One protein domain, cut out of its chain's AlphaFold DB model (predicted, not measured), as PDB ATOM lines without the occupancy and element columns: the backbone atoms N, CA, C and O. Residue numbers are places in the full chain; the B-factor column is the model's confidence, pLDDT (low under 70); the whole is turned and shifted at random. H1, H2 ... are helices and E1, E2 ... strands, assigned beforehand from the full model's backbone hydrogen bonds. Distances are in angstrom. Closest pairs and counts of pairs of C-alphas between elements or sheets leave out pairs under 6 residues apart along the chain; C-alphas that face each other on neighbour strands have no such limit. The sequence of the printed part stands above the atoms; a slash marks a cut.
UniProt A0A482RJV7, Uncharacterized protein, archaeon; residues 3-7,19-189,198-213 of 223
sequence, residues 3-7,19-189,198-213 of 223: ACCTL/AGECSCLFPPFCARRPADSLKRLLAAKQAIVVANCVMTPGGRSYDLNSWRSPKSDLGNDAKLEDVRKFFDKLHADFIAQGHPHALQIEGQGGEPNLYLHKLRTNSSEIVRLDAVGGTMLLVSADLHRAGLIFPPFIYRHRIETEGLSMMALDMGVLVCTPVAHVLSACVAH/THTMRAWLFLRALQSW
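This is residues 3 to 7, 19 to 189 and 198 to 213 of the 223 residues of an uncharacterized protein of archaeon (UniProt A0A482RJV7). Short strands make the core of a loop-rich body with little regular structure, E2 beside E6, and residues 204 to 213 stick out. Of 192 printed residues, 74 lie in E1 H1 E2 E3 H2 E4 E5 H3 H4 E6 E7 H5, mixed helices and strands; sheets E1 E5 E2 and E4 E6 are antiparallel, E3 E7 parallel. It is compact, radius of gyration of the C-alphas 16.4 A, spanning 49 by 40 by 36 A.

E1, residues 22 to 25, is antiparallel to E5, residues 137 to 140; N 23 and O 139, 2.8 A apart, are within hydrogen-bond range. The closest C-alphas of E2, residues 48 to 50, and E6, residues 175 to 178, are Val 50 and Thr 177, 5.0 A apart. In all five named helices every O i to N i+4 pair is within hydrogen-bond range.

E1 begins with C-alpha 22 at (105.260, 61.393, 70.594). H2, residues 80 to 96, is 24.0 A long. H5, residues 204 to 212, ends with C-alpha 212 at (70.925, 68.271, 79.849).

Residues 8 to 18 and 190 to 197 are cut out, with C-alpha gaps of 18.2 A and 10.3 A. In 59 printed residues, among them H5, pLDDT is under 70.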
ATOM      1  N   ALA A   3     108.341  57.309  68.217       37.47
ATOM      2  CA  ALA A   3     106.928  57.695  68.169       37.47
ATOM      3  C   ALA A   3     106.097  56.589  68.816       37.47
ATOM      4  O   ALA A   3     106.252  55.432  68.434       37.47
ATOM      5  N   CYS A   4     105.234  56.942  69.772       28.70
ATOM      6  CA  CYS A   4     104.279  56.020  70.374       28.70
ATOM      7  C   CYS A   4     102.885  56.382  69.861       28.70
ATOM      8  O   CYS A   4     102.251  57.345  70.288       28.70
ATOM      9  N   CYS A   5     102.422  55.620  68.876       32.44
ATOM     10  CA  CYS A   5     101.148  55.840  68.204       32.44
ATOM     11  C   CYS A   5      99.988  55.462  69.145       32.44
ATOM     12  O   CYS A   5      99.412  54.385  69.028       32.44
ATOM     13  N   THR A   6      99.673  56.311  70.123       29.19
ATOM     14  CA  THR A   6      98.517  56.092  71.001       29.19
ATOM     15  C   THR A   6      97.297  56.736  70.361       29.19
ATOM     16  O   THR A   6      97.186  57.958  70.334       29.19
ATOM     17  N   LEU A   7      96.390  55.900  69.849       31.09
ATOM     18  CA  LEU A   7      95.089  56.273  69.296       31.09
ATOM     19  C   LEU A   7      94.180  56.792  70.427       31.09
ATOM     20  O   LEU A   7      93.309  56.082  70.920       31.09
ATOM     21  N   ALA A  19     110.251  58.199  77.730       39.06
ATOM     22  CA  ALA A  19     111.088  59.333  77.341       39.06
ATOM     23  C   ALA A  19     111.393  59.312  75.828       39.06
ATOM     24  O   ALA A  19     111.844  58.306  75.280       39.06
ATOM     25  N   GLY A  20     111.137  60.436  75.151       44.00
ATOM     26  CA  GLY A  20     111.391  60.597  73.718       44.00
ATOM     27  C   GLY A  20     110.314  60.057  72.770       44.00
ATOM     28  O   GLY A  20     110.598  59.980  71.572       44.00
ATOM     29  N   GLU A  21     109.130  59.692  73.275       51.31
ATOM     30  CA  GLU A  21     107.950  59.313  72.483       51.31
ATOM     31  C   GLU A  21     107.085  60.528  72.069       51.31
ATOM     32  O   GLU A  21     107.136  61.571  72.714       51.31
ATOM     33  N   CYS A  22     106.294  60.419  70.997       47.69
ATOM     34  CA  CYS A  22     105.260  61.393  70.594       47.69
ATOM     35  C   CYS A  22     103.893  60.709  70.579       47.69
ATOM     36  O   CYS A  22     103.849  59.541  70.205       47.69
ATOM     37  N   SER A  23     102.810  61.418  70.911       51.62
ATOM     38  CA  SER A  23     101.429  60.942  70.768       51.62
ATOM     39  C   SER A  23     100.896  61.243  69.362       51.62
ATOM     40  O   SER A  23     101.297  62.222  68.727       51.62
ATOM     41  N   CYS A  24     100.019  60.383  68.834       49.09
ATOM     42  CA  CYS A  24      99.370  60.608  67.542       49.09
ATOM     43  C   CYS A  24      97.879  60.290  67.613       49.09
ATOM     44  O   CYS A  24      97.511  59.128  67.771       49.09
ATOM     45  N   LEU A  25      97.029  61.295  67.425       53.47
ATOM     46  CA  LEU A  25      95.590  61.078  67.341       53.47
ATOM     47  C   LEU A  25      95.199  60.632  65.927       53.47
ATOM     48  O   LEU A  25      95.569  61.279  64.949       53.47
ATOM     49  N   PHE A  26      94.457  59.528  65.828       50.31
ATOM     50  CA  PHE A  26      93.864  59.035  64.585       50.31
ATOM     51  C   PHE A  26      92.410  58.635  64.852       50.31
ATOM     52  O   PHE A  26      92.179  57.659  65.567       50.31
ATOM     53  N   PRO A  27      91.409  59.315  64.283       51.03
ATOM     54  CA  PRO A  27      90.058  58.813  64.312       51.03
ATOM     55  C   PRO A  27      89.956  57.592  63.382       51.03
ATOM     56  O   PRO A  27      90.563  57.566  62.304       51.03
ATOM     57  N   PRO A  28      89.121  56.599  63.734       45.88
ATOM     58  CA  PRO A  28      88.878  55.410  62.910       45.88
ATOM     59  C   PRO A  28      88.254  55.725  61.535       45.88
ATOM     60  O   PRO A  28      88.161  54.849  60.682       45.88
ATOM     61  N   PHE A  29      87.847  56.976  61.290       46.12
ATOM     62  CA  PHE A  29      87.240  57.433  60.037       46.12
ATOM     63  C   PHE A  29      88.235  57.704  58.893       46.12
ATOM     64  O   PHE A  29      87.817  57.833  57.741       46.12
ATOM     65  N   CYS A  30      89.547  57.773  59.151       50.91
ATOM     66  CA  CYS A  30      90.550  57.939  58.093       50.91
ATOM     67  C   CYS A  30      90.915  56.588  57.451       50.91
ATOM     68  O   CYS A  30      92.006  56.064  57.659       50.91
ATOM     69  N   ALA A  31      90.016  56.025  56.638       49.44
ATOM     70  CA  ALA A  31      90.184  54.686  56.061       49.44
ATOM     71  C   ALA A  31      91.321  54.564  55.020       49.44
ATOM     72  O   ALA A  31      91.752  53.456  54.706       49.44
ATOM     73  N   ARG A  32      91.820  55.678  54.458       61.12
ATOM     74  CA  ARG A  32      92.973  55.681  53.540       61.12
ATOM     75  C   ARG A  32      94.010  56.702  53.985       61.12
ATOM     76  O   ARG A  32      93.762  57.897  54.037       61.12
ATOM     77  N   ARG A  33      95.215  56.230  54.268       68.00
ATOM     78  CA  ARG A  33      96.360  57.067  54.621       68.00
ATOM     79  C   ARG A  33      97.610  56.464  53.974       68.00
ATOM     80  O   ARG A  33      97.783  55.252  54.068       68.00
ATOM     81  N   PRO A  34      98.497  57.264  53.355       72.25
ATOM     82  CA  PRO A  34      99.823  56.802  52.961       72.25
ATOM     83  C   PRO A  34     100.548  56.148  54.145       72.25
ATOM     84  O   PRO A  34     100.598  56.732  55.232       72.25
ATOM     85  N   ALA A  35     101.101  54.951  53.955       75.56
ATOM     86  CA  ALA A  35     101.713  54.156  55.027       75.56
ATOM     87  C   ALA A  35     102.843  54.901  55.771       75.56
ATOM     88  O   ALA A  35     103.096  54.669  56.952       75.56
ATOM     89  N   ASP A  36     103.487  55.851  55.101       77.94
ATOM     90  CA  ASP A  36     104.567  56.689  55.608       77.94
ATOM     91  C   ASP A  36     104.091  57.962  56.326       77.94
ATOM     92  O   ASP A  36     104.908  58.774  56.752       77.94
ATOM     93  N   SER A  37     102.788  58.162  56.523       78.00
ATOM     94  CA  SER A  37     102.268  59.445  57.012       78.00
ATOM     95  C   SER A  37     102.743  59.826  58.426       78.00
ATOM     96  O   SER A  37     102.814  61.007  58.742       78.00
ATOM     97  N   LEU A  38     103.133  58.867  59.275       80.44
ATOM     98  CA  LEU A  38     103.793  59.173  60.553       80.44
ATOM     99  C   LEU A  38     105.227  59.669  60.322       80.44
ATOM    100  O   LEU A  38     105.619  60.675  60.900       80.44
ATOM    101  N   LYS A  39     105.989  59.006  59.439       82.81
ATOM    102  CA  LYS A  39     107.344  59.440  59.056       82.81
ATOM    103  C   LYS A  39     107.314  60.857  58.486       82.81
ATOM    104  O   LYS A  39     108.154  61.676  58.828       82.81
ATOM    105  N   ARG A  40     106.301  61.143  57.672       81.19
ATOM    106  CA  ARG A  40     106.019  62.456  57.095       81.19
ATOM    107  C   ARG A  40     105.773  63.539  58.155       81.19
ATOM    108  O   ARG A  40     106.385  64.594  58.079       81.19
ATOM    109  N   LEU A  41     104.936  63.273  59.162       84.00
ATOM    110  CA  LEU A  41     104.716  64.218  60.270       84.00
ATOM    111  C   LEU A  41     105.979  64.409  61.119       84.00
ATOM    112  O   LEU A  41     106.329  65.533  61.458       84.00
ATOM    113  N   LEU A  42     106.713  63.329  61.402       85.56
ATOM    114  CA  LEU A  42     107.985  63.397  62.129       85.56
ATOM    115  C   LEU A  42     109.064  64.176  61.359       85.56
ATOM    116  O   LEU A  42     109.899  64.833  61.977       85.56
ATOM    117  N   ALA A  43     109.040  64.140  60.023       87.69
ATOM    118  CA  ALA A  43     109.980  64.876  59.180       87.69
ATOM    119  C   ALA A  43     109.845  66.401  59.317       87.69
ATOM    120  O   ALA A  43     110.816  67.106  59.048       87.69
ATOM    121  N   ALA A  44     108.699  66.903  59.799       86.62
ATOM    122  CA  ALA A  44     108.523  68.320  60.110       86.62
ATOM    123  C   ALA A  44     109.429  68.793  61.258       86.62
ATOM    124  O   ALA A  44     109.758  69.975  61.320       86.62
ATOM    125  N   LYS A  45     109.846  67.884  62.158       89.81
ATOM    126  CA  LYS A  45     110.679  68.179  63.341       89.81
ATOM    127  C   LYS A  45     110.119  69.300  64.230       89.81
ATOM    128  O   LYS A  45     110.875  70.027  64.864       89.81
ATOM    129  N   GLN A  46     108.798  69.420  64.279       91.12
ATOM    130  CA  GLN A  46     108.086  70.365  65.134       91.12
ATOM    131  C   GLN A  46     107.388  69.616  66.270       91.12
ATOM    132  O   GLN A  46     107.093  68.425  66.155       91.12
ATOM    133  N   ALA A  47     107.136  70.313  67.376       92.38
ATOM    134  CA  ALA A  47     106.592  69.692  68.580       92.38
ATOM    135  C   ALA A  47     105.090  69.380  68.474       92.38
ATOM    136  O   ALA A  47     104.631  68.434  69.111       92.38
ATOM    137  N   ILE A  48     104.335  70.147  67.678       93.12
ATOM    138  CA  ILE A  48     102.902  69.938  67.435       93.12
ATOM    139  C   ILE A  48     102.617  70.105  65.944       93.12
ATOM    140  O   ILE A  48     102.781  71.191  65.389       93.12
ATOM    141  N   VAL A  49     102.189  69.023  65.297       92.06
ATOM    142  CA  VAL A  49     102.038  68.950  63.841       92.06
ATOM    143  C   VAL A  49     100.719  68.299  63.474       92.06
ATOM    144  O   VAL A  49     100.503  67.127  63.774       92.06
ATOM    145  N   VAL A  50      99.857  69.027  62.773       90.06
ATOM    146  CA  VAL A  50      98.597  68.492  62.246       90.06
ATOM    147  C   VAL A  50      98.718  68.201  60.752       90.06
ATOM    148  O   VAL A  50      99.391  68.927  60.022       90.06
ATOM    149  N   ALA A  51      98.091  67.126  60.277       87.12
ATOM    150  CA  ALA A  51      98.007  66.829  58.850       87.12
ATOM    151  C   ALA A  51      96.749  67.444  58.224       87.12
ATOM    152  O   ALA A  51      95.667  67.411  58.813       87.12
ATOM    153  N   ASN A  52      96.851  67.890  56.969       86.12
ATOM    154  CA  ASN A  52      95.682  68.310  56.205       86.12
ATOM    155  C   ASN A  52      94.896  67.088  55.707       86.12
ATOM    156  O   ASN A  52      95.188  66.513  54.654       86.12
ATOM    157  N   CYS A  53      93.881  66.689  56.465       81.81
ATOM    158  CA  CYS A  53      92.965  65.630  56.062       81.81
ATOM    159  C   CYS A  53      91.894  66.205  55.123       81.81
ATOM    160  O   CYS A  53      91.256  67.201  55.451       81.81
ATOM    161  N   VAL A  54      91.687  65.596  53.956       79.88
ATOM    162  CA  VAL A  54      90.736  66.028  52.912       79.88
ATOM    163  C   VAL A  54      89.862  64.859  52.478       79.88
ATOM    164  O   VAL A  54      90.310  63.725  52.530       79.88
ATOM    165  N   MET A  55      88.654  65.096  51.973       73.31
ATOM    166  CA  MET A  55      87.823  63.992  51.454       73.31
ATOM    167  C   MET A  55      88.277  63.490  50.075       73.31
ATOM    168  O   MET A  55      88.160  62.307  49.761       73.31
ATOM    169  N   THR A  56      88.821  64.395  49.263       75.94
ATOM    170  CA  THR A  56      89.327  64.122  47.912       75.94
ATOM    171  C   THR A  56      90.724  64.723  47.799       75.94
ATOM    172  O   THR A  56      90.894  65.864  48.237       75.94
ATOM    173  N   PRO A  57      91.728  64.028  47.227       77.31
ATOM    174  CA  PRO A  57      93.049  64.610  46.978       77.31
ATOM    175  C   PRO A  57      92.950  65.972  46.276       77.31
ATOM    176  O   PRO A  57      92.187  66.127  45.329       77.31
ATOM    177  N   GLY A  58      93.660  66.983  46.784       76.94
ATOM    178  CA  GLY A  58      93.569  68.369  46.291       76.94
ATOM    179  C   GLY A  58      92.284  69.123  46.678       76.94
ATOM    180  O   GLY A  58      92.217  70.344  46.533       76.94
ATOM    181  N   GLY A  59      91.289  68.446  47.249       82.19
ATOM    182  CA  GLY A  59      90.019  69.019  47.689       82.19
ATOM    183  C   GLY A  59      90.116  69.844  48.974       82.19
ATOM    184  O   GLY A  59      91.199  70.099  49.502       82.19
ATOM    185  N   ARG A  60      88.963  70.281  49.484       84.44
ATOM    186  CA  ARG A  60      88.876  71.040  50.739       84.44
ATOM    187  C   ARG A  60      89.288  70.195  51.947       84.44
ATOM    188  O   ARG A  60      89.098  68.978  51.953       84.44
ATOM    189  N   SER A  61      89.802  70.873  52.973       83.94
ATOM    190  CA  SER A  61      90.042  70.279  54.291       83.94
ATOM    191  C   SER A  61      88.737  69.719  54.848       83.94
ATOM    192  O   SER A  61      87.703  70.384  54.789       83.94
ATOM    193  N   TYR A  62      88.805  68.481  55.329       81.44
ATOM    194  CA  TYR A  62      87.739  67.798  56.050       81.44
ATOM    195  C   TYR A  62      87.648  68.329  57.482       81.44
ATOM    196  O   TYR A  62      86.573  68.718  57.926       81.44
ATOM    197  N   ASP A  63      88.796  68.384  58.162       80.50
ATOM    198  CA  ASP A  63      88.934  68.988  59.482       80.50
ATOM    199  C   ASP A  63      89.031  70.509  59.335       80.50
ATOM    200  O   ASP A  63      89.914  71.009  58.625       80.50
ATOM    201  N   LEU A  64      88.101  71.232  59.957       86.00
ATOM    202  CA  LEU A  64      88.075  72.693  59.948       86.00
ATOM    203  C   LEU A  64      88.581  73.300  61.258       86.00
ATOM    204  O   LEU A  64      88.849  74.490  61.275       86.00
ATOM    205  N   ASN A  65      88.880  72.483  62.268       86.12
ATOM    206  CA  ASN A  65      89.398  72.941  63.559       86.12
ATOM    207  C   ASN A  65      90.904  73.272  63.480       86.12
ATOM    208  O   ASN A  65      91.530  73.687  64.450       86.12
ATOM    209  N   SER A  66      91.520  73.063  62.310       88.88
ATOM    210  CA  SER A  66      92.890  73.478  62.014       88.88
ATOM    211  C   SER A  66      92.873  74.741  61.157       88.88
ATOM    212  O   SER A  66      92.408  74.717  60.009       88.88
ATOM    213  N   TRP A  67      93.394  75.846  61.684       89.50
ATOM    214  CA  TRP A  67      93.307  77.133  61.002       89.50
ATOM    215  C   TRP A  67      94.353  78.155  61.449       89.50
ATOM    216  O   TRP A  67      94.985  78.042  62.501       89.50
ATOM    217  N   ARG A  68      94.513  79.187  60.611       89.56
ATOM    218  CA  ARG A  68      95.188  80.449  60.933       89.56
ATOM    219  C   ARG A  68      94.179  81.601  60.875       89.56
ATOM    220  O   ARG A  68      93.345  81.660  59.970       89.56
ATOM    221  N   SER A  69      94.248  82.500  61.847       85.19
ATOM    222  CA  SER A  69      93.413  83.688  61.950       85.19
ATOM    223  C   SER A  69      93.795  84.682  60.852       85.19
ATOM    224  O   SER A  69      94.940  85.150  60.839       85.19
ATOM    225  N   PRO A  70      92.856  85.076  59.969       78.12
ATOM    226  CA  PRO A  70      93.113  86.114  58.974       78.12
ATOM    227  C   PRO A  70      93.323  87.494  59.617       78.12
ATOM    228  O   PRO A  70      93.856  88.384  58.973       78.12
ATOM    229  N   LYS A  71      92.924  87.672  60.884       75.75
ATOM    230  CA  LYS A  71      92.980  88.953  61.608       75.75
ATOM    231  C   LYS A  71      94.328  89.251  62.247       75.75
ATOM    232  O   LYS A  71      94.495  90.317  62.824       75.75
ATOM    233  N   SER A  72      95.234  88.278  62.265       71.94
ATOM    234  CA  SER A  72      96.480  88.441  63.005       71.94
ATOM    235  C   SER A  72      97.503  89.298  62.258       71.94
ATOM    236  O   SER A  72      98.454  89.725  62.887       71.94
ATOM    237  N   ASP A  73      97.371  89.538  60.945       77.75
ATOM    238  CA  ASP A  73      98.447  90.031  60.052       77.75
ATOM    239  C   ASP A  73      99.768  89.221  60.150       77.75
ATOM    240  O   ASP A  73     100.735  89.466  59.429       77.75
ATOM    241  N   LEU A  74      99.810  88.194  61.010       85.56
ATOM    242  CA  LEU A  74     100.968  87.386  61.336       85.56
ATOM    243  C   LEU A  74     101.133  86.292  60.285       85.56
ATOM    244  O   LEU A  74     100.366  85.321  60.212       85.56
ATOM    245  N   GLY A  75     102.193  86.437  59.498       85.19
ATOM    246  CA  GLY A  75     102.611  85.476  58.488       85.19
ATOM    247  C   GLY A  75     103.154  84.165  59.060       85.19
ATOM    248  O   GLY A  75     102.943  83.795  60.220       85.19
ATOM    249  N   ASN A  76     103.845  83.424  58.195       88.19
ATOM    250  CA  ASN A  76     104.437  82.144  58.562       88.19
ATOM    251  C   ASN A  76     105.635  82.299  59.510       88.19
ATOM    252  O   ASN A  76     105.774  81.523  60.450       88.19
ATOM    253  N   ASP A  77     106.417  83.359  59.306       88.06
ATOM    254  CA  ASP A  77     107.639  83.674  60.057       88.06
ATOM    255  C   ASP A  77     107.377  84.424  61.373       88.06
ATOM    256  O   ASP A  77     108.296  84.967  61.988       88.06
ATOM    257  N   ALA A  78     106.113  84.497  61.803       89.94
ATOM    258  CA  ALA A  78     105.739  85.182  63.030       89.94
ATOM    259  C   ALA A  78     106.439  84.548  64.237       89.94
ATOM    260  O   ALA A  78     106.387  83.331  64.444       89.94
ATOM    261  N   LYS A  79     107.065  85.388  65.064       93.44
ATOM    262  CA  LYS A  79     107.718  84.932  66.286       93.44
ATOM    263  C   LYS A  79     106.675  84.566  67.332       93.44
ATOM    264  O   LYS A  79     105.583  85.129  67.376       93.44
ATOM    265  N   LEU A  80     107.052  83.660  68.231       94.06
ATOM    266  CA  LEU A  80     106.195  83.233  69.335       94.06
ATOM    267  C   LEU A  80     105.674  84.411  70.169       94.06
ATOM    268  O   LEU A  80     104.501  84.442  70.523       94.06
ATOM    269  N   GLU A  81     106.532  85.391  70.450       95.75
ATOM    270  CA  GLU A  81     106.159  86.587  71.206       95.75
ATOM    271  C   GLU A  81     105.047  87.399  70.532       95.75
ATOM    272  O   GLU A  81     104.166  87.905  71.220       95.75
ATOM    273  N   ASP A  82     105.044  87.486  69.202       95.00
ATOM    274  CA  ASP A  82     104.059  88.267  68.452       95.00
ATOM    275  C   ASP A  82     102.717  87.535  68.395       95.00
ATOM    276  O   ASP A  82     101.666  88.129  68.640       95.00
ATOM    277  N   VAL A  83     102.759  86.216  68.177       94.06
ATOM    278  CA  VAL A  83     101.573  85.349  68.254       94.06
ATOM    279  C   VAL A  83     100.959  85.413  69.652       94.06
ATOM    280  O   VAL A  83      99.747  85.575  69.794       94.06
ATOM    281  N   ARG A  84     101.793  85.349  70.696       95.50
ATOM    282  CA  ARG A  84     101.348  85.453  72.086       95.50
ATOM    283  C   ARG A  84     100.705  86.804  72.374       95.50
ATOM    284  O   ARG A  84      99.578  86.825  72.854       95.50
ATOM    285  N   LYS A  85     101.357  87.912  72.005       95.31
ATOM    286  CA  LYS A  85     100.802  89.270  72.158       95.31
ATOM    287  C   LYS A  85      99.434  89.405  71.487       95.31
ATOM    288  O   LYS A  85      98.525  89.986  72.075       95.31
ATOM    289  N   PHE A  86      99.269  88.849  70.285       93.44
ATOM    290  CA  PHE A  86      97.989  88.865  69.579       93.44
ATOM    291  C   PHE A  86      96.883  88.149  70.372       93.44
ATOM    292  O   PHE A  86      95.812  88.720  70.588       93.44
ATOM    293  N   PHE A  87      97.135  86.926  70.851       93.06
ATOM    294  CA  PHE A  87      96.133  86.164  71.607       93.06
ATOM    295  C   PHE A  87      95.910  86.674  73.032       93.06
ATOM    296  O   PHE A  87      94.790  86.569  73.531       93.06
ATOM    297  N   ASP A  88      96.925  87.259  73.670       94.69
ATOM    298  CA  ASP A  88      96.788  87.962  74.949       94.69
ATOM    299  C   ASP A  88      95.848  89.160  74.799       94.69
ATOM    300  O   ASP A  88      94.906  89.306  75.579       94.69
ATOM    301  N   LYS A  89      96.039  89.970  73.748       93.62
ATOM    302  CA  LYS A  89      95.142  91.089  73.449       93.62
ATOM    303  C   LYS A  89      93.723  90.599  73.174       93.62
ATOM    304  O   LYS A  89      92.780  91.133  73.747       93.62
ATOM    305  N   LEU A  90      93.567  89.570  72.338       90.19
ATOM    306  CA  LEU A  90      92.252  89.011  72.029       90.19
ATOM    307  C   LEU A  90      91.538  88.548  73.305       90.19
ATOM    308  O   LEU A  90      90.372  88.866  73.501       90.19
ATOM    309  N   HIS A  91      92.231  87.828  74.187       91.19
ATOM    310  CA  HIS A  91      91.671  87.379  75.460       91.19
ATOM    311  C   HIS A  91      91.269  88.554  76.367       91.19
ATOM    312  O   HIS A  91      90.160  88.568  76.902       91.19
ATOM    313  N   ALA A  92      92.133  89.567  76.489       93.81
ATOM    314  CA  ALA A  92      91.849  90.766  77.272       93.81
ATOM    315  C   ALA A  92      90.640  91.547  76.731       93.81
ATOM    316  O   ALA A  92      89.810  91.998  77.517       93.81
ATOM    317  N   ASP A  93      90.495  91.655  75.405       91.94
ATOM    318  CA  ASP A  93      89.363  92.332  74.768       91.94
ATOM    319  C   ASP A  93      88.027  91.642  75.112       91.94
ATOM    320  O   ASP A  93      87.045  92.323  75.407       91.94
ATOM    321  N   PHE A  94      87.979  90.303  75.124       90.31
ATOM    322  CA  PHE A  94      86.779  89.553  75.531       90.31
ATOM    323  C   PHE A  94      86.425  89.779  77.000       90.31
ATOM    324  O   PHE A  94      85.255  89.980  77.328       90.31
ATOM    325  N   ILE A  95      87.425  89.781  77.885       91.94
ATOM    326  CA  ILE A  95      87.209  90.082  79.303       91.94
ATOM    327  C   ILE A  95      86.679  91.512  79.467       91.94
ATOM    328  O   ILE A  95      85.693  91.717  80.171       91.94
ATOM    329  N   ALA A  96      87.283  92.487  78.784       94.00
ATOM    330  CA  ALA A  96      86.881  93.891  78.850       94.00
ATOM    331  C   ALA A  96      85.454  94.130  78.324       94.00
ATOM    332  O   ALA A  96      84.759  95.017  78.810       94.00
ATOM    333  N   GLN A  97      84.999  93.318  77.367       92.19
ATOM    334  CA  GLN A  97      83.625  93.337  76.851       92.19
ATOM    335  C   GLN A  97      82.615  92.621  77.768       92.19
ATOM    336  O   GLN A  97      81.442  92.536  77.421       92.19
ATOM    337  N   GLY A  98      83.039  92.110  78.928       92.38
ATOM    338  CA  GLY A  98      82.159  91.409  79.866       92.38
ATOM    339  C   GLY A  98      81.893  89.950  79.492       92.38
ATOM    340  O   GLY A  98      80.950  89.351  79.998       92.38
ATOM    341  N   HIS A  99      82.735  89.353  78.645       90.25
ATOM    342  CA  HIS A  99      82.583  87.987  78.145       90.25
ATOM    343  C   HIS A  99      83.725  87.048  78.602       90.25
ATOM    344  O   HIS A  99      84.362  86.392  77.769       90.25
ATOM    345  N   PRO A 100      84.010  86.926  79.917       86.94
ATOM    346  CA  PRO A 100      85.167  86.177  80.423       86.94
ATOM    347  C   PRO A 100      85.090  84.667  80.145       86.94
ATOM    348  O   PRO A 100      86.119  84.005  80.030       86.94
ATOM    349  N   HIS A 101      83.879  84.128  79.992       87.50
ATOM    350  CA  HIS A 101      83.620  82.710  79.725       87.50
ATOM    351  C   HIS A 101      83.019  82.466  78.341       87.50
ATOM    352  O   HIS A 101      82.467  81.398  78.093       87.50
ATOM    353  N   ALA A 102      83.116  83.434  77.424       86.94
ATOM    354  CA  ALA A 102      82.667  83.201  76.061       86.94
ATOM    355  C   ALA A 102      83.503  82.095  75.421       86.94
ATOM    356  O   ALA A 102      84.736  82.152  75.408       86.94
ATOM    357  N   LEU A 103      82.814  81.098  74.879       86.50
ATOM    358  CA  LEU A 103      83.415  80.063  74.063       86.50
ATOM    359  C   LEU A 103      83.407  80.515  72.602       86.50
ATOM    360  O   LEU A 103      82.346  80.702  72.009       86.50
ATOM    361  N   GLN A 104      84.587  80.656  72.009       80.06
ATOM    362  CA  GLN A 104      84.726  80.786  70.566       80.06
ATOM    363  C   GLN A 104      84.672  79.389  69.963       80.06
ATOM    364  O   GLN A 104      85.605  78.610  70.112       80.06
ATOM    365  N   ILE A 105      83.569  79.081  69.288       66.62
ATOM    366  CA  ILE A 105      83.453  77.878  68.466       66.62
ATOM    367  C   ILE A 105      83.791  78.294  67.034       66.62
ATOM    368  O   ILE A 105      83.031  79.055  66.446       66.62
ATOM    369  N   GLU A 106      84.911  77.817  66.486       64.06
ATOM    370  CA  GLU A 106      85.252  77.904  65.056       64.06
ATOM    371  C   GLU A 106      85.081  79.303  64.420       64.06
ATOM    372  O   GLU A 106      84.121  79.566  63.693       64.06
ATOM    373  N   GLY A 107      86.032  80.217  64.660       54.94
ATOM    374  CA  GLY A 107      86.230  81.401  63.804       54.94
ATOM    375  C   GLY A 107      85.034  82.351  63.636       54.94
ATOM    376  O   GLY A 107      84.948  83.027  62.613       54.94
ATOM    377  N   GLN A 108      84.109  82.406  64.603       45.84
ATOM    378  CA  GLN A 108      82.880  83.221  64.599       45.84
ATOM    379  C   GLN A 108      83.172  84.733  64.666       45.84
ATOM    380  O   GLN A 108      82.925  85.414  65.658       45.84
ATOM    381  N   GLY A 109      83.740  85.276  63.594       43.47
ATOM    382  CA  GLY A 109      84.128  86.671  63.502       43.47
ATOM    383  C   GLY A 109      84.097  87.189  62.074       43.47
ATOM    384  O   GLY A 109      85.101  87.754  61.651       43.47
ATOM    385  N   GLY A 110      82.974  87.011  61.372       45.09
ATOM    386  CA  GLY A 110      82.622  87.681  60.107       45.09
ATOM    387  C   GLY A 110      83.373  87.211  58.857       45.09
ATOM    388  O   GLY A 110      82.753  87.065  57.812       45.09
ATOM    389  N   GLU A 111      84.663  86.897  58.975       51.75
ATOM    390  CA  GLU A 111      85.501  86.387  57.887       51.75
ATOM    391  C   GLU A 111      85.942  84.948  58.177       51.75
ATOM    392  O   GLU A 111      86.352  84.644  59.303       51.75
ATOM    393  N   PRO A 112      85.876  84.035  57.192       67.25
ATOM    394  CA  PRO A 112      86.217  82.641  57.408       67.25
ATOM    395  C   PRO A 112      87.715  82.486  57.684       67.25
ATOM    396  O   PRO A 112      88.554  82.954  56.911       67.25
ATOM    397  N   ASN A 113      88.035  81.742  58.741       81.69
ATOM    398  CA  ASN A 113      89.380  81.271  59.059       81.69
ATOM    399  C   ASN A 113      90.148  80.763  57.819       81.69
ATOM    400  O   ASN A 113      89.583  80.160  56.892       81.69
ATOM    401  N   LEU A 114      91.472  80.957  57.811       87.31
ATOM    402  CA  LEU A 114      92.341  80.366  56.797       87.31
ATOM    403  C   LEU A 114      92.596  78.899  57.156       87.31
ATOM    404  O   LEU A 114      93.533  78.565  57.879       87.31
ATOM    405  N   TYR A 115      91.730  78.020  56.660       88.12
ATOM    406  CA  TYR A 115      91.881  76.572  56.804       88.12
ATOM    407  C   TYR A 115      93.022  76.024  55.939       88.12
ATOM    408  O   TYR A 115      93.419  76.623  54.935       88.12
ATOM    409  N   LEU A 116      93.484  74.816  56.261       88.00
ATOM    410  CA  LEU A 116      94.679  74.212  55.659       88.00
ATOM    411  C   LEU A 116      94.644  74.152  54.129       88.00
ATOM    412  O   LEU A 116      95.663  74.396  53.495       88.00
ATOM    413  N   HIS A 117      93.495  73.877  53.505       85.69
ATOM    414  CA  HIS A 117      93.376  73.850  52.041       85.69
ATOM    415  C   HIS A 117      93.627  75.206  51.361       85.69
ATOM    416  O   HIS A 117      94.042  75.205  50.203       85.69
ATOM    417  N   LYS A 118      93.387  76.330  52.058       87.50
ATOM    418  CA  LYS A 118      93.716  77.689  51.591       87.50
ATOM    419  C   LYS A 118      95.173  78.057  51.864       87.50
ATOM    420  O   LYS A 118      95.736  78.867  51.145       87.50
ATOM    421  N   LEU A 119      95.778  77.440  52.877       86.25
ATOM    422  CA  LEU A 119      97.188  77.612  53.230       86.25
ATOM    423  C   LEU A 119      98.120  76.689  52.426       86.25
ATOM    424  O   LEU A 119      99.310  76.602  52.722       86.25
ATOM    425  N   ARG A 120      97.593  75.970  51.423       78.81
ATOM    426  CA  ARG A 120      98.410  75.112  50.567       78.81
ATOM    427  C   ARG A 120      99.245  75.940  49.607       78.81
ATOM    428  O   ARG A 120      98.715  76.631  48.745       78.81
ATOM    429  N   THR A 121     100.546  75.765  49.712       69.38
ATOM    430  CA  THR A 121     101.556  76.190  48.750       69.38
ATOM    431  C   THR A 121     102.112  74.961  48.016       69.38
ATOM    432  O   THR A 121     101.924  73.820  48.437       69.38
ATOM    433  N   ASN A 122     102.816  75.178  46.903       60.53
ATOM    434  CA  ASN A 122     103.532  74.106  46.197       60.53
ATOM    435  C   ASN A 122     104.875  73.742  46.871       60.53
ATOM    436  O   ASN A 122     105.628  72.933  46.333       60.53
ATOM    437  N   SER A 123     105.198  74.343  48.024       61.59
ATOM    438  CA  SER A 123     106.442  74.113  48.763       61.59
ATOM    439  C   SER A 123     106.274  73.022  49.829       61.59
ATOM    440  O   SER A 123     105.191  72.792  50.366       61.59
ATOM    441  N   SER A 124     107.373  72.354  50.189       62.16
ATOM    442  CA  SER A 124     107.452  71.454  51.353       62.16
ATOM    443  C   SER A 124     107.574  72.220  52.678       62.16
ATOM    444  O   SER A 124     108.212  71.754  53.620       62.16
ATOM    445  N   GLU A 125     107.033  73.433  52.728       79.25
ATOM    446  CA  GLU A 125     107.194  74.354  53.841       79.25
ATOM    447  C   GLU A 125     106.295  73.964  55.018       79.25
ATOM    448  O   GLU A 125     105.216  73.377  54.862       79.25
ATOM    449  N   ILE A 126     106.769  74.276  56.221       88.38
ATOM    450  CA  ILE A 126     105.987  74.160  57.444       88.38
ATOM    451  C   ILE A 126     105.183  75.437  57.609       88.38
ATOM    452  O   ILE A 126     105.750  76.519  57.681       88.38
ATOM    453  N   VAL A 127     103.867  75.301  57.703       91.25
ATOM    454  CA  VAL A 127     102.939  76.415  57.862       91.25
ATOM    455  C   VAL A 127     102.490  76.508  59.314       91.25
ATOM    456  O   VAL A 127     101.865  75.589  59.839       91.25
ATOM    457  N   ARG A 128     102.781  77.635  59.962       92.75
ATOM    458  CA  ARG A 128     102.287  78.017  61.290       92.75
ATOM    459  C   ARG A 128     100.759  78.012  61.331       92.75
ATOM    460  O   ARG A 128     100.105  78.471  60.396       92.75
ATOM    461  N   LEU A 129     100.173  77.546  62.415       93.06
ATOM    462  CA  LEU A 129      98.738  77.635  62.659       93.06
ATOM    463  C   LEU A 129      98.486  78.358  63.981       93.06
ATOM    464  O   LEU A 129      99.403  78.556  64.778       93.06
ATOM    465  N   ASP A 130      97.241  78.767  64.178       92.38
ATOM    466  CA  ASP A 130      96.760  79.347  65.431       92.38
ATOM    467  C   ASP A 130      95.951  78.334  66.247       92.38
ATOM    468  O   ASP A 130      95.933  78.390  67.475       92.38
ATOM    469  N   ALA A 131      95.316  77.386  65.556       91.56
ATOM    470  CA  ALA A 131      94.617  76.258  66.146       91.56
ATOM    471  C   ALA A 131      94.842  74.985  65.322       91.56
ATOM    472  O   ALA A 131      95.085  75.042  64.108       91.56
ATOM    473  N   VAL A 132      94.757  73.834  65.987       92.06
ATOM    474  CA  VAL A 132      94.803  72.510  65.360       92.06
ATOM    475  C   VAL A 132      93.538  71.726  65.661       92.06
ATOM    476  O   VAL A 132      92.918  71.890  66.706       92.06
ATOM    477  N   GLY A 133      93.201  70.828  64.743       88.25
ATOM    478  CA  GLY A 133      92.171  69.815  64.894       88.25
ATOM    479  C   GLY A 133      92.754  68.453  65.260       88.25
ATOM    480  O   GLY A 133      93.964  68.217  65.178       88.25
ATOM    481  N   GLY A 134      91.875  67.541  65.664       84.94
ATOM    482  CA  GLY A 134      92.237  66.211  66.148       84.94
ATOM    483  C   GLY A 134      92.295  65.115  65.080       84.94
ATOM    484  O   GLY A 134      92.645  63.983  65.403       84.94
ATOM    485  N   THR A 135      91.966  65.392  63.810       82.75
ATOM    486  CA  THR A 135      91.847  64.316  62.802       82.75
ATOM    487  C   THR A 135      93.167  63.598  62.539       82.75
ATOM    488  O   THR A 135      93.194  62.390  62.333       82.75
ATOM    489  N   MET A 136      94.288  64.311  62.529       84.88
ATOM    490  CA  MET A 136      95.590  63.658  62.546       84.88
ATOM    491  C   MET A 136      96.625  64.593  63.125       84.88
ATOM    492  O   MET A 136      97.173  65.435  62.415       84.88
ATOM    493  N   LEU A 137      96.876  64.430  64.417       87.88
ATOM    494  CA  LEU A 137      97.690  65.345  65.201       87.88
ATOM    495  C   LEU A 137      98.846  64.590  65.850       87.88
ATOM    496  O   LEU A 137      98.620  63.627  66.577       87.88
ATOM    497  N   LEU A 138     100.070  65.037  65.586       88.62
ATOM    498  CA  LEU A 138     101.292  64.612  66.256       88.62
ATOM    499  C   LEU A 138     101.628  65.635  67.346       88.62
ATOM    500  O   LEU A 138     101.820  66.807  67.032       88.62
ATOM    501  N   VAL A 139     101.749  65.192  68.597       90.00
ATOM    502  CA  VAL A 139     102.185  66.028  69.728       90.00
ATOM    503  C   VAL A 139     103.389  65.373  70.397       90.00
ATOM    504  O   VAL A 139     103.409  64.164  70.633       90.00
ATOM    505  N   SER A 140     104.415  66.158  70.706       89.50
ATOM    506  CA  SER A 140     105.548  65.697  71.507       89.50
ATOM    507  C   SER A 140     105.060  65.202  72.868       89.50
ATOM    508  O   SER A 140     104.366  65.934  73.578       89.50
ATOM    509  N   ALA A 141     105.441  63.990  73.286       86.25
ATOM    510  CA  ALA A 141     104.994  63.508  74.589       86.25
ATOM    511  C   ALA A 141     105.665  64.246  75.751       86.25
ATOM    512  O   ALA A 141     105.126  64.221  76.853       86.25
ATOM    513  N   ASP A 142     106.791  64.935  75.525       89.25
ATOM    514  CA  ASP A 142     107.371  65.819  76.542       89.25
ATOM    515  C   ASP A 142     106.416  66.955  76.906       89.25
ATOM    516  O   ASP A 142     106.325  67.315  78.074       89.25
ATOM    517  N   LEU A 143     105.627  67.453  75.947       89.19
ATOM    518  CA  LEU A 143     104.614  68.464  76.235       89.19
ATOM    519  C   LEU A 143     103.470  67.884  77.062       89.19
ATOM    520  O   LEU A 143     103.072  68.499  78.045       89.19
ATOM    521  N   HIS A 144     102.993  66.680  76.733       89.44
ATOM    522  CA  HIS A 144     101.990  66.003  77.562       89.44
ATOM    523  C   HIS A 144     102.500  65.733  78.982       89.44
ATOM    524  O   HIS A 144     101.784  65.984  79.949       89.44
ATOM    525  N   ARG A 145     103.753  65.281  79.129       87.50
ATOM    526  CA  ARG A 145     104.402  65.103  80.439       87.50
ATOM    527  C   ARG A 145     104.549  66.418  81.205       87.50
ATOM    528  O   ARG A 145     104.415  66.415  82.421       87.50
ATOM    529  N   ALA A 146     104.790  67.521  80.502       91.31
ATOM    530  CA  ALA A 146     104.862  68.861  81.075       91.31
ATOM    531  C   ALA A 146     103.481  69.484  81.378       91.31
ATOM    532  O   ALA A 146     103.425  70.611  81.859       91.31
ATOM    533  N   GLY A 147     102.377  68.767  81.130       92.31
ATOM    534  CA  GLY A 147     101.022  69.199  81.483       92.31
ATOM    535  C   GLY A 147     100.165  69.696  80.316       92.31
ATOM    536  O   GLY A 147      99.048  70.156  80.549       92.31
ATOM    537  N   LEU A 148     100.632  69.586  79.066       94.00
ATOM    538  CA  LEU A 148      99.796  69.867  77.900       94.00
ATOM    539  C   LEU A 148      98.668  68.835  77.810       94.00
ATOM    540  O   LEU A 148      98.913  67.631  77.707       94.00
ATOM    541  N   ILE A 149      97.427  69.302  77.797       91.31
ATOM    542  CA  ILE A 149      96.232  68.460  77.694       91.31
ATOM    543  C   ILE A 149      95.289  69.000  76.620       91.31
ATOM    544  O   ILE A 149      95.505  70.076  76.069       91.31
ATOM    545  N   PHE A 150      94.229  68.246  76.344       92.00
ATOM    546  CA  PHE A 150      93.051  68.731  75.631       92.00
ATOM    547  C   PHE A 150      92.072  69.257  76.687       92.00
ATOM    548  O   PHE A 150      91.417  68.440  77.340       92.00
ATOM    549  N   PRO A 151      92.017  70.574  76.956       89.44
ATOM    550  CA  PRO A 151      91.233  71.098  78.065       89.44
ATOM    551  C   PRO A 151      89.731  70.838  77.837       89.44
ATOM    552  O   PRO A 151      89.179  71.296  76.833       89.44
ATOM    553  N   PRO A 152      89.034  70.144  78.761       88.06
ATOM    554  CA  PRO A 152      87.578  69.973  78.701       88.06
ATOM    555  C   PRO A 152      86.819  71.219  79.194       88.06
ATOM    556  O   PRO A 152      85.597  71.206  79.301       88.06
ATOM    557  N   PHE A 153      87.546  72.282  79.534       90.69
ATOM    558  CA  PHE A 153      87.052  73.556  80.038       90.69
ATOM    559  C   PHE A 153      87.574  74.698  79.163       90.69
ATOM    560  O   PHE A 153      88.530  74.528  78.406       90.69
ATOM    561  N   ILE A 154      86.952  75.872  79.278       92.50
ATOM    562  CA  ILE A 154      87.320  77.047  78.486       92.50
ATOM    563  C   ILE A 154      88.717  77.524  78.891       92.50
ATOM    564  O   ILE A 154      88.930  77.998  80.005       92.50
ATOM    565  N   TYR A 155      89.654  77.439  77.955       93.12
ATOM    566  CA  TYR A 155      91.011  77.948  78.065       93.12
ATOM    567  C   TYR A 155      91.224  79.030  77.008       93.12
ATOM    568  O   TYR A 155      91.188  78.745  75.810       93.12
ATOM    569  N   ARG A 156      91.388  80.291  77.434       92.88
ATOM    570  CA  ARG A 156      91.490  81.458  76.528       92.88
ATOM    571  C   ARG A 156      90.414  81.438  75.426       92.88
ATOM    572  O   ARG A 156      90.712  81.569  74.236       92.88
ATOM    573  N   HIS A 157      89.160  81.242  75.841       92.00
ATOM    574  CA  HIS A 157      87.971  81.168  74.977       92.00
ATOM    575  C   HIS A 157      87.899  79.962  74.030       92.00
ATOM    576  O   HIS A 157      87.083  79.976  73.116       92.00
ATOM    577  N   ARG A 158      88.715  78.922  74.224       90.81
ATOM    578  CA  ARG A 158      88.739  77.703  73.394       90.81
ATOM    579  C   ARG A 158      88.677  76.447  74.252       90.81
ATOM    580  O   ARG A 158      88.978  76.494  75.440       90.81
ATOM    581  N   ILE A 159      88.300  75.325  73.652       90.44
ATOM    582  CA  ILE A 159      88.248  74.009  74.306       90.44
ATOM    583  C   ILE A 159      88.952  72.965  73.438       90.44
ATOM    584  O   ILE A 159      89.242  73.225  72.271       90.44
ATOM    585  N   GLU A 160      89.204  71.784  73.997       90.62
ATOM    586  CA  GLU A 160      89.655  70.597  73.257       90.62
ATOM    587  C   GLU A 160      90.915  70.889  72.410       90.62
ATOM    588  O   GLU A 160      91.884  71.417  72.957       90.62
ATOM    589  N   THR A 161      90.973  70.558  71.116       91.38
ATOM    590  CA  THR A 161      92.192  70.726  70.308       91.38
ATOM    591  C   THR A 161      92.575  72.191  70.088       91.38
ATOM    592  O   THR A 161      93.762  72.520  70.084       91.38
ATOM    593  N   GLU A 162      91.601  73.096  69.976       91.94
ATOM    594  CA  GLU A 162      91.869  74.533  69.862       91.94
ATOM    595  C   GLU A 162      92.386  75.110  71.192       91.94
ATOM    596  O   GLU A 162      93.276  75.964  71.217       91.94
ATOM    597  N   GLY A 163      91.854  74.616  72.315       92.94
ATOM    598  CA  GLY A 163      92.340  74.943  73.655       92.94
ATOM    599  C   GLY A 163      93.761  74.426  73.890       92.94
ATOM    600  O   GLY A 163      94.581  75.137  74.468       92.94
ATOM    601  N   LEU A 164      94.089  73.240  73.364       95.06
ATOM    602  CA  LEU A 164      95.451  72.700  73.372       95.06
ATOM    603  C   LEU A 164      96.427  73.638  72.651       95.06
ATOM    604  O   LEU A 164      97.528  73.850  73.151       95.06
ATOM    605  N   SER A 165      96.047  74.237  71.515       95.31
ATOM    606  CA  SER A 165      96.905  75.213  70.824       95.31
ATOM    607  C   SER A 165      97.203  76.447  71.676       95.31
ATOM    608  O   SER A 165      98.337  76.921  71.683       95.31
ATOM    609  N   MET A 166      96.223  76.930  72.442       95.75
ATOM    610  CA  MET A 166      96.426  78.047  73.369       95.75
ATOM    611  C   MET A 166      97.307  77.664  74.560       95.75
ATOM    612  O   MET A 166      98.199  78.425  74.923       95.75
ATOM    613  N   MET A 167      97.109  76.474  75.136       97.25
ATOM    614  CA  MET A 167      97.994  75.964  76.187       97.25
ATOM    615  C   MET A 167      99.429  75.800  75.674       97.25
ATOM    616  O   MET A 167     100.376  76.181  76.354       97.25
ATOM    617  N   ALA A 168      99.604  75.279  74.456       96.94
ATOM    618  CA  ALA A 168     100.915  75.137  73.833       96.94
ATOM    619  C   ALA A 168     101.604  76.495  73.635       96.94
ATOM    620  O   ALA A 168     102.794  76.614  73.924       96.94
ATOM    621  N   LEU A 169     100.856  77.521  73.217       96.88
ATOM    622  CA  LEU A 169     101.365  78.887  73.090       96.88
ATOM    623  C   LEU A 169     101.872  79.431  74.433       96.88
ATOM    624  O   LEU A 169     102.965  79.995  74.488       96.88
ATOM    625  N   ASP A 170     101.130  79.202  75.520       97.25
ATOM    626  CA  ASP A 170     101.554  79.571  76.876       97.25
ATOM    627  C   ASP A 170     102.770  78.773  77.365       97.25
ATOM    628  O   ASP A 170     103.588  79.290  78.128       97.25
ATOM    629  N   MET A 171     102.944  77.546  76.869       96.88
ATOM    630  CA  MET A 171     104.136  76.722  77.090       96.88
ATOM    631  C   MET A 171     105.313  77.084  76.168       96.88
ATOM    632  O   MET A 171     106.350  76.423  76.219       96.88
ATOM    633  N   GLY A 172     105.191  78.113  75.323       96.62
ATOM    634  CA  GLY A 172     106.276  78.534  74.438       96.62
ATOM    635  C   GLY A 172     106.418  77.684  73.172       96.62
ATOM    636  O   GLY A 172     107.509  77.602  72.608       96.62
ATOM    637  N   VAL A 173     105.336  77.057  72.703       96.06
ATOM    638  CA  VAL A 173     105.324  76.203  71.509       96.06
ATOM    639  C   VAL A 173     104.297  76.689  70.491       96.06
ATOM    640  O   VAL A 173     103.122  76.862  70.800       96.06
ATOM    641  N   LEU A 174     104.736  76.852  69.240       95.31
ATOM    642  CA  LEU A 174     103.841  77.089  68.109       95.31
ATOM    643  C   LEU A 174     103.349  75.773  67.508       95.31
ATOM    644  O   LEU A 174     104.046  74.756  67.510       95.31
ATOM    645  N   VAL A 175     102.147  75.821  66.944       94.31
ATOM    646  CA  VAL A 175     101.528  74.701  66.235       94.31
ATOM    647  C   VAL A 175     101.651  74.893  64.724       94.31
ATOM    648  O   VAL A 175     101.697  76.024  64.236       94.31
ATOM    649  N   CYS A 176     101.719  73.804  63.958       92.81
ATOM    650  CA  CYS A 176     101.920  73.900  62.512       92.81
ATOM    651  C   CYS A 176     101.332  72.729  61.714       92.81
ATOM    652  O   CYS A 176     100.956  71.694  62.261       92.81
ATOM    653  N   THR A 177     101.338  72.872  60.391       89.19
ATOM    654  CA  THR A 177     101.032  71.829  59.406       89.19
ATOM    655  C   THR A 177     102.149  71.756  58.364       89.19
ATOM    656  O   THR A 177     102.630  72.795  57.915       89.19
ATOM    657  N   PRO A 178     102.550  70.567  57.898       83.62
ATOM    658  CA  PRO A 178     103.407  70.443  56.739       83.62
ATOM    659  C   PRO A 178     102.510  70.471  55.492       83.62
ATOM    660  O   PRO A 178     101.581  69.672  55.344       83.62
ATOM    661  N   VAL A 179     102.739  71.431  54.601       64.81
ATOM    662  CA  VAL A 179     101.806  71.773  53.514       64.81
ATOM    663  C   VAL A 179     101.576  70.637  52.509       64.81
ATOM    664  O   VAL A 179     100.462  70.440  52.019       64.81
ATOM    665  N   ALA A 180     102.609  69.833  52.246       55.16
ATOM    666  CA  ALA A 180     102.594  68.767  51.241       55.16
ATOM    667  C   ALA A 180     101.769  67.520  51.639       55.16
ATOM    668  O   ALA A 180     101.686  66.537  50.894       55.16
ATOM    669  N   HIS A 181     101.164  67.509  52.828       57.38
ATOM    670  CA  HIS A 181     100.575  66.309  53.419       57.38
ATOM    671  C   HIS A 181      99.061  66.354  53.358       57.38
ATOM    672  O   HIS A 181      98.370  66.530  54.356       57.38
ATOM    673  N   VAL A 182      98.560  66.159  52.142       57.19
ATOM    674  CA  VAL A 182      97.151  65.893  51.892       57.19
ATOM    675  C   VAL A 182      96.892  64.411  52.150       57.19
ATOM    676  O   VAL A 182      97.438  63.544  51.465       57.19
ATOM    677  N   LEU A 183      96.082  64.110  53.160       58.06
ATOM    678  CA  LEU A 183      95.651  62.750  53.473       58.06
ATOM    679  C   LEU A 183      94.195  62.601  53.063       58.06
ATOM    680  O   LEU A 183      93.352  63.374  53.505       58.06
ATOM    681  N   SER A 184      93.899  61.629  52.203       47.31
ATOM    682  CA  SER A 184      92.527  61.381  51.762       47.31
ATOM    683  C   SER A 184      91.741  60.656  52.855       47.31
ATOM    684  O   SER A 184      91.806  59.435  52.969       47.31
ATOM    685  N   ALA A 185      90.978  61.391  53.656       50.75
ATOM    686  CA  ALA A 185      89.893  60.868  54.469       50.75
ATOM    687  C   ALA A 185      88.828  60.253  53.547       50.75
ATOM    688  O   ALA A 185      87.829  60.872  53.184       50.75
ATOM    689  N   CYS A 186      89.055  59.012  53.127       40.28
ATOM    690  CA  CYS A 186      88.035  58.249  52.438       40.28
ATOM    691  C   CYS A 186      86.972  57.877  53.472       40.28
ATOM    692  O   CYS A 186      87.220  57.047  54.343       40.28
ATOM    693  N   VAL A 187      85.781  58.464  53.354       44.28
ATOM    694  CA  VAL A 187      84.582  57.960  54.029       44.28
ATOM    695  C   VAL A 187      84.143  56.693  53.293       44.28
ATOM    696  O   VAL A 187      83.160  56.677  52.555       44.28
ATOM    697  N   ALA A 188      84.910  55.613  53.423       35.22
ATOM    698  CA  ALA A 188      84.407  54.306  53.048       35.22
ATOM    699  C   ALA A 188      83.373  53.912  54.115       35.22
ATOM    700  O   ALA A 188      83.732  53.681  55.262       35.22
ATOM    701  N   HIS A 189      82.096  53.856  53.725       34.47
ATOM    702  CA  HIS A 189      80.989  53.268  54.499       34.47
ATOM    703  C   HIS A 189      80.383  54.074  55.674       34.47
ATOM    704  O   HIS A 189      79.906  53.489  56.639       34.47
ATOM    705  N   THR A 198      75.931  60.600  59.884       31.89
ATOM    706  CA  THR A 198      76.066  61.335  58.607       31.89
ATOM    707  C   THR A 198      75.671  62.808  58.662       31.89
ATOM    708  O   THR A 198      75.785  63.515  57.661       31.89
ATOM    709  N   HIS A 199      75.259  63.322  59.816       31.19
ATOM    710  CA  HIS A 199      75.094  64.754  60.028       31.19
ATOM    711  C   HIS A 199      75.948  65.181  61.199       31.19
ATOM    712  O   HIS A 199      75.506  65.181  62.337       31.19
ATOM    713  N   THR A 200      77.167  65.598  60.856       34.16
ATOM    714  CA  THR A 200      78.029  66.452  61.664       34.16
ATOM    715  C   THR A 200      78.367  65.916  63.061       34.16
ATOM    716  O   THR A 200      77.528  65.890  63.955       34.16
ATOM    717  N   MET A 201      79.656  65.720  63.342       31.38
ATOM    718  CA  MET A 201      80.165  66.119  64.660       31.38
ATOM    719  C   MET A 201      80.056  67.651  64.761       31.38
ATOM    720  O   MET A 201      81.040  68.374  64.782       31.38
ATOM    721  N   ARG A 202      78.831  68.180  64.717       38.00
ATOM    722  CA  ARG A 202      78.552  69.528  65.169       38.00
ATOM    723  C   ARG A 202      78.708  69.428  66.676       38.00
ATOM    724  O   ARG A 202      78.165  68.508  67.294       38.00
ATOM    725  N   ALA A 203      79.318  70.446  67.261       36.78
ATOM    726  CA  ALA A 203      79.231  70.775  68.678       36.78
ATOM    727  C   ALA A 203      77.804  70.629  69.277       36.78
ATOM    728  O   ALA A 203      77.651  70.544  70.484       36.78
ATOM    729  N   TRP A 204      76.758  70.528  68.448       30.08
ATOM    730  CA  TRP A 204      75.356  70.280  68.788       30.08
ATOM    731  C   TRP A 204      75.065  69.032  69.644       30.08
ATOM    732  O   TRP A 204      74.237  69.119  70.548       30.08
ATOM    733  N   LEU A 205      75.716  67.880  69.411       34.12
ATOM    734  CA  LEU A 205      75.494  66.688  70.259       34.12
ATOM    735  C   LEU A 205      76.115  66.864  71.653       34.12
ATOM    736  O   LEU A 205      75.536  66.428  72.646       34.12
ATOM    737  N   PHE A 206      77.240  67.578  71.731       41.03
ATOM    738  CA  PHE A 206      77.871  67.957  72.994       41.03
ATOM    739  C   PHE A 206      77.068  69.054  73.712       41.03
ATOM    740  O   PHE A 206      76.870  68.976  74.915       41.03
ATOM    741  N   LEU A 207      76.498  70.014  72.975       38.09
ATOM    742  CA  LEU A 207      75.609  71.055  73.504       38.09
ATOM    743  C   LEU A 207      74.306  70.482  74.074       38.09
ATOM    744  O   LEU A 207      73.866  70.954  75.115       38.09
ATOM    745  N   ARG A 208      73.718  69.435  73.474       33.28
ATOM    746  CA  ARG A 208      72.568  68.736  74.080       33.28
ATOM    747  C   ARG A 208      72.936  67.977  75.354       33.28
ATOM    748  O   ARG A 208      72.109  67.921  76.258       33.28
ATOM    749  N   ALA A 209      74.142  67.416  75.430       41.34
ATOM    750  CA  ALA A 209      74.642  66.779  76.648       41.34
ATOM    751  C   ALA A 209      74.978  67.811  77.742       41.34
ATOM    752  O   ALA A 209      74.671  67.595  78.903       41.34
ATOM    753  N   LEU A 210      75.529  68.971  77.380       43.53
ATOM    754  CA  LEU A 210      75.818  70.056  78.322       43.53
ATOM    755  C   LEU A 210      74.547  70.776  78.802       43.53
ATOM    756  O   LEU A 210      74.437  71.094  79.984       43.53
ATOM    757  N   GLN A 211      73.558  70.984  77.925       38.03
ATOM    758  CA  GLN A 211      72.250  71.540  78.298       38.03
ATOM    759  C   GLN A 211      71.433  70.572  79.160       38.03
ATOM    760  O   GLN A 211      70.704  71.025  80.039       38.03
ATOM    761  N   SER A 212      71.566  69.254  78.966       34.41
ATOM    762  CA  SER A 212      70.925  68.271  79.849       34.41
ATOM    763  C   SER A 212      71.620  68.132  81.208       34.41
ATOM    764  O   SER A 212      71.037  67.557  82.122       34.41
ATOM    765  N   TRP A 213      72.834  68.677  81.361       42.06
ATOM    766  CA  TRP A 213      73.608  68.661  82.609       42.06
ATOM    767  C   TRP A 213      73.428  69.923  83.462       42.06
ATOM    768  O   TRP A 213      74.036  70.028  84.523       42.06
TER     769      TRP A 213